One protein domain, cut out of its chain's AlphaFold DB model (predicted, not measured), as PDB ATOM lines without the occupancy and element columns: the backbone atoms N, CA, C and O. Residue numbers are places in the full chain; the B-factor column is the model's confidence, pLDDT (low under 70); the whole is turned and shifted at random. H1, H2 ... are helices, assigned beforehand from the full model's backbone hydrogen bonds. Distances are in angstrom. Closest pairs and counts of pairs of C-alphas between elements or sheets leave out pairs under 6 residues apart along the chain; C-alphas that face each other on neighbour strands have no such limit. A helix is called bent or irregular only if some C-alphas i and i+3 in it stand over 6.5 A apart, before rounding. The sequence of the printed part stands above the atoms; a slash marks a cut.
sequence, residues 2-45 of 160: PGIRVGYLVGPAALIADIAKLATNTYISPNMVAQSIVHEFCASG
ATOM      1  N   PRO A   2     -11.134  43.049  37.404       88.12
ATOM      2  CA  PRO A   2      -9.757  43.554  37.300       88.12
ATOM      3  C   PRO A   2      -8.670  42.488  37.517       88.12
ATOM      4  O   PRO A   2      -7.557  42.657  37.023       88.12
ATOM      5  N   GLY A   3      -8.987  41.402  38.234       93.12
ATOM      6  CA  GLY A   3      -8.044  40.350  38.631       93.12
ATOM      7  C   GLY A   3      -7.569  39.422  37.510       93.12
ATOM      8  O   GLY A   3      -6.567  38.746  37.696       93.12
ATOM      9  N   ILE A   4      -8.220  39.419  36.338       94.44
ATOM     10  CA  ILE A   4      -7.806  38.570  35.204       94.44
ATOM     11  C   ILE A   4      -6.511  39.060  34.535       94.44
ATOM     12  O   ILE A   4      -5.828  38.289  33.876       94.44
ATOM     13  N   ARG A   5      -6.158  40.341  34.734       94.62
ATOM     14  CA  ARG A   5      -4.930  40.986  34.228       94.62
ATOM     15  C   ARG A   5      -4.692  40.790  32.719       94.62
ATOM     16  O   ARG A   5      -3.559  40.590  32.297       94.62
ATOM     17  N   VAL A   6      -5.745  40.889  31.905       95.19
ATOM     18  CA  VAL A   6      -5.659  40.851  30.435       95.19
ATOM     19  C   VAL A   6      -5.946  42.238  29.864       95.19
ATOM     20  O   VAL A   6      -6.892  42.903  30.283       95.19
ATOM     21  N   GLY A   7      -5.126  42.661  28.906       93.88
ATOM     22  CA  GLY A   7      -5.287  43.881  28.122       93.88
ATOM     23  C   GLY A   7      -4.708  43.681  26.722       93.88
ATOM     24  O   GLY A   7      -4.068  42.664  26.459       93.88
ATOM     25  N   TYR A   8      -4.941  44.635  25.826       95.00
ATOM     26  CA  TYR A   8      -4.462  44.577  24.446       95.00
ATOM     27  C   TYR A   8      -3.955  45.946  23.987       95.00
ATOM     28  O   TYR A   8      -4.303  46.977  24.562       95.00
ATOM     29  N   LEU A   9      -3.123  45.943  22.947       96.31
ATOM     30  CA  LEU A   9      -2.607  47.137  22.286       96.31
ATOM     31  C   LEU A   9      -2.986  47.084  20.807       96.31
ATOM     32  O   LEU A   9      -2.938  46.022  20.191       96.31
ATOM     33  N   VAL A  10      -3.336  48.237  20.238       97.81
ATOM     34  CA  VAL A  10      -3.608  48.399  18.804       97.81
ATOM     35  C   VAL A  10      -2.733  49.534  18.294       97.81
ATOM     36  O   VAL A  10      -2.735  50.619  18.868       97.81
ATOM     37  N   GLY A  11      -1.964  49.289  17.235       97.75
ATOM     38  CA  GLY A  11      -1.031  50.275  16.697       97.75
ATOM     39  C   GLY A  11      -0.266  49.776  15.469       97.75
ATOM     40  O   GLY A  11      -0.535  48.672  14.986       97.75
ATOM     41  N   PRO A  12       0.687  50.573  14.949       98.56
ATOM     42  CA  PRO A  12       1.499  50.203  13.792       98.56
ATOM     43  C   PRO A  12       2.251  48.885  14.007       98.56
ATOM     44  O   PRO A  12       2.855  48.679  15.058       98.56
ATOM     45  N   ALA A  13       2.269  48.017  12.991       98.38
ATOM     46  CA  ALA A  13       2.823  46.666  13.105       98.38
ATOM     47  C   ALA A  13       4.281  46.635  13.603       98.38
ATOM     48  O   ALA A  13       4.615  45.821  14.461       98.38
ATOM     49  N   ALA A  14       5.128  47.553  13.119       98.38
ATOM     50  CA  ALA A  14       6.520  47.663  13.560       98.38
ATOM     51  C   ALA A  14       6.631  47.975  15.064       98.38
ATOM     52  O   ALA A  14       7.386  47.320  15.777       98.38
ATOM     53  N   LEU A  15       5.809  48.906  15.562       98.44
ATOM     54  CA  LEU A  15       5.783  49.272  16.978       98.44
ATOM     55  C   LEU A  15       5.283  48.115  17.853       98.44
ATOM     56  O   LEU A  15       5.880  47.825  18.887       98.44
ATOM     57  N   ILE A  16       4.220  47.422  17.433       98.25
ATOM     58  CA  ILE A  16       3.705  46.252  18.161       98.25
ATOM     59  C   ILE A  16       4.754  45.135  18.213       98.25
ATOM     60  O   ILE A  16       4.920  44.514  19.261       98.25
ATOM     61  N   ALA A  17       5.501  44.908  17.129       97.62
ATOM     62  CA  ALA A  17       6.575  43.919  17.105       97.62
ATOM     63  C   ALA A  17       7.712  44.267  18.081       97.62
ATOM     64  O   ALA A  17       8.222  43.380  18.768       97.62
ATOM     65  N   ASP A  18       8.093  45.540  18.185       98.06
ATOM     66  CA  ASP A  18       9.125  45.977  19.131       98.06
ATOM     67  C   ASP A  18       8.653  45.886  20.588       98.06
ATOM     68  O   ASP A  18       9.389  45.388  21.443       98.06
ATOM     69  N   ILE A  19       7.396  46.246  20.868       97.31
ATOM     70  CA  ILE A  19       6.781  46.040  22.188       97.31
ATOM     71  C   ILE A  19       6.727  44.547  22.535       97.31
ATOM     72  O   ILE A  19       7.049  44.173  23.660       97.31
ATOM     73  N   ALA A  20       6.373  43.678  21.583       95.81
ATOM     74  CA  ALA A  20       6.319  42.234  21.804       95.81
ATOM     75  C   ALA A  20       7.695  41.653  22.172       95.81
ATOM     76  O   ALA A  20       7.782  40.840  23.090       95.81
ATOM     77  N   LYS A  21       8.783  42.107  21.531       96.75
ATOM     78  CA  LYS A  21      10.155  41.713  21.910       96.75
ATOM     79  C   LYS A  21      10.477  42.117  23.351       96.75
ATOM     80  O   LYS A  21      10.999  41.305  24.111       96.75
ATOM     81  N   LEU A  22      10.151  43.355  23.739       97.00
ATOM     82  CA  LEU A  22      10.363  43.844  25.106       97.00
ATOM     83  C   LEU A  22       9.538  43.053  26.128       97.00
ATOM     84  O   LEU A  22      10.057  42.675  27.176       97.00
ATOM     85  N   ALA A  23       8.278  42.760  25.809       95.38
ATOM     86  CA  ALA A  23       7.387  41.957  26.637       95.38
ATOM     87  C   ALA A  23       7.941  40.542  26.870       95.38
ATOM     88  O   ALA A  23       8.046  40.110  28.018       95.38
ATOM     89  N   THR A  24       8.375  39.853  25.810       95.94
ATOM     90  CA  THR A  24       9.022  38.535  25.909       95.94
ATOM     91  C   THR A  24      10.282  38.595  26.770       95.94
ATOM     92  O   THR A  24      10.466  37.753  27.640       95.94
ATOM     93  N   ASN A  25      11.114  39.626  26.617       96.94
ATOM     94  CA  ASN A  25      12.307  39.795  27.454       96.94
ATOM     95  C   ASN A  25      11.985  40.143  28.919       96.94
ATOM     96  O   ASN A  25      12.835  39.958  29.785       96.94
ATOM     97  N   THR A  26      10.782  40.646  29.202       95.88
ATOM     98  CA  THR A  26      10.358  41.047  30.552       95.88
ATOM     99  C   THR A  26       9.691  39.899  31.303       95.88
ATOM    100  O   THR A  26       9.986  39.672  32.473       95.88
ATOM    101  N   TYR A  27       8.767  39.187  30.657       94.56
ATOM    102  CA  TYR A  27       7.929  38.185  31.320       94.56
ATOM    103  C   TYR A  27       7.693  36.915  30.492       94.56
ATOM    104  O   TYR A  27       6.856  36.098  30.873       94.56
ATOM    105  N   ILE A  28       8.441  36.715  29.399       94.06
ATOM    106  CA  ILE A  28       8.415  35.550  28.491       94.06
ATOM    107  C   ILE A  28       7.105  35.394  27.717       94.06
ATOM    108  O   ILE A  28       7.102  35.429  26.489       94.06
ATOM    109  N   SER A  29       5.988  35.227  28.410       91.50
ATOM    110  CA  SER A  29       4.675  35.059  27.801       91.50
ATOM    111  C   SER A  29       3.571  35.566  28.727       91.50
ATOM    112  O   SER A  29       3.666  35.383  29.943       91.50
ATOM    113  N   PRO A  30       2.495  36.156  28.183       89.88
ATOM    114  CA  PRO A  30       1.332  36.524  28.979       89.88
ATOM    115  C   PRO A  30       0.659  35.282  29.584       89.88
ATOM    116  O   PRO A  30       0.842  34.160  29.113       89.88
ATOM    117  N   ASN A  31      -0.150  35.469  30.630       94.06
ATOM    118  CA  ASN A  31      -0.866  34.367  31.272       94.06
ATOM    119  C   ASN A  31      -1.845  33.720  30.275       94.06
ATOM    120  O   ASN A  31      -2.874  34.305  29.925       94.06
ATOM    121  N   MET A  32      -1.508  32.521  29.798       94.75
ATOM    122  CA  MET A  32      -2.286  31.818  28.776       94.75
ATOM    123  C   MET A  32      -3.660  31.386  29.290       94.75
ATOM    124  O   MET A  32      -4.636  31.505  28.561       94.75
ATOM    125  N   VAL A  33      -3.770  30.972  30.556       96.38
ATOM    126  CA  VAL A  33      -5.058  30.586  31.158       96.38
ATOM    127  C   VAL A  33      -6.005  31.784  31.211       96.38
ATOM    128  O   VAL A  33      -7.158  31.680  30.800       96.38
ATOM    129  N   ALA A  34      -5.514  32.941  31.661       96.50
ATOM    130  CA  ALA A  34      -6.307  34.167  31.715       96.50
ATOM    131  C   ALA A  34      -6.775  34.613  30.319       96.50
ATOM    132  O   ALA A  34      -7.931  34.996  30.153       96.50
ATOM    133  N   GLN A  35      -5.905  34.520  29.310       95.94
ATOM    134  CA  GLN A  35      -6.276  34.816  27.924       95.94
ATOM    135  C   GLN A  35      -7.317  33.844  27.375       95.94
ATOM    136  O   GLN A  35      -8.270  34.301  26.756       95.94
ATOM    137  N   SER A  36      -7.184  32.539  27.631       97.19
ATOM    138  CA  SER A  36      -8.165  31.543  27.186       97.19
ATOM    139  C   SER A  36      -9.545  31.782  27.796       97.19
ATOM    140  O   SER A  36     -10.546  31.670  27.097       97.19
ATOM    141  N   ILE A  37      -9.613  32.182  29.071       96.81
ATOM    142  CA  ILE A  37     -10.878  32.553  29.726       96.81
ATOM    143  C   ILE A  37     -11.513  33.765  29.034       96.81
ATOM    144  O   ILE A  37     -12.704  33.742  28.731       96.81
ATOM    145  N   VAL A  38     -10.734  34.822  28.773       96.94
ATOM    146  CA  VAL A  38     -11.240  36.013  28.066       96.94
ATOM    147  C   VAL A  38     -11.668  35.664  26.641       96.94
ATOM    148  O   VAL A  38     -12.713  36.127  26.196       96.94
ATOM    149  N   HIS A  39     -10.896  34.829  25.944       97.12
ATOM    150  CA  HIS A  39     -11.219  34.369  24.599       97.12
ATOM    151  C   HIS A  39     -12.568  33.652  24.564       97.12
ATOM    152  O   HIS A  39     -13.429  34.055  23.790       97.12
ATOM    153  N   GLU A  40     -12.781  32.659  25.430       97.94
ATOM    154  CA  GLU A  40     -14.040  31.909  25.493       97.94
ATOM    155  C   GLU A  40     -15.225  32.810  25.873       97.94
ATOM    156  O   GLU A  40     -16.306  32.729  25.290       97.94
ATOM    157  N   PHE A  41     -15.022  33.741  26.807       97.12
ATOM    158  CA  PHE A  41     -16.048  34.706  27.202       97.12
ATOM    159  C   PHE A  41     -16.491  35.618  26.045       97.12
ATOM    160  O   PHE A  41     -17.674  35.939  25.920       97.12
ATOM    161  N   CYS A  42     -15.553  36.012  25.180       96.94
ATOM    162  CA  CYS A  42     -15.857  36.756  23.962       96.94
ATOM    163  C   CYS A  42     -16.486  35.859  22.885       96.94
ATOM    164  O   CYS A  42     -17.510  36.223  22.314       96.94
ATOM    165  N   ALA A  43     -15.894  34.693  22.612       97.94
ATOM    166  CA  ALA A  43     -16.301  33.786  21.536       97.94
ATOM    167  C   ALA A  43     -17.707  33.202  21.749       97.94
ATOM    168  O   ALA A  43     -18.451  33.024  20.789       97.94
ATOM    169  N   SER A  44     -18.094  32.970  23.004       98.06
ATOM    170  CA  SER A  44     -19.443  32.532  23.381       98.06
ATOM    171  C   SER A  44     -20.517  33.627  23.265       98.06
ATOM    172  O   SER A  44     -21.699  33.332  23.425       98.06
ATOM    173  N   GLY A  45     -20.137  34.891  23.033       97.44
ATOM    174  CA  GLY A  45     -21.051  36.044  23.027       97.44
ATOM    175  C   GLY A  45     -21.492  36.517  24.422       97.44
ATOM    176  O   GLY A  45     -22.228  37.496  24.544       97.44
TER     177      GLY A  45
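This is residues 2 to 45 of the 160 residues of the protein "Aminotransferase class I/II-fold pyridoxal phosphate-dependent enzyme" of Solirubrobacterales bacterium (UniProt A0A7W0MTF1). Two helices make an open V, H1 the longer arm and H2 the shorter, with a tight link at the narrow end and no C-alpha contact between the arms. The unnamed stretch before H1 runs from the side of H2 across the open space to the beginning of H1. The printed part has 44 residues with two named helices, H1 then H2 along the chain, and no named strand; the class is all helix. The whole is loose, with a radius of gyration of the C-alphas of 12.3 A, and the C-alphas span 32 by 22 by 16 A.

H1, residues 13 to 27, is the longest helix, with 15 residues. H2, residues 32 to 43, follows it after a tight link of 4 residues. H1 and H2 are apart, with no C-alpha of the one within 8 A of the other. Residues 10 to 18, of which 13 to 18 belong to H1, stand free. Residues 21 to 27 of H1 stand free too, as do residues 39 to 45, of which 39 to 43 belong to H2. In H1 and H2 every O i to N i+4 pair is within hydrogen-bond range.

H1 measures 20.7 A from C-alpha 13 at (2.823, 46.666, 13.105) to C-alpha 27 at (7.929, 38.185, 31.320). H2, 12 residues, measures 15.9 A from C-alpha 32 at (-2.286, 31.818, 28.776) to C-alpha 43 at (-16.301, 33.786, 21.536). Neither helix is bent or irregular.

The two C-alphas farthest apart, those of Asn 25 and Gly 45, are 33.9 A apart. The C-alphas of Pro 2 and Gly 45, the first and last printed, are 19.7 A apart. The printed part has no cut. The mean pLDDT of the printed part is 96.0, and no printed residue is under 70.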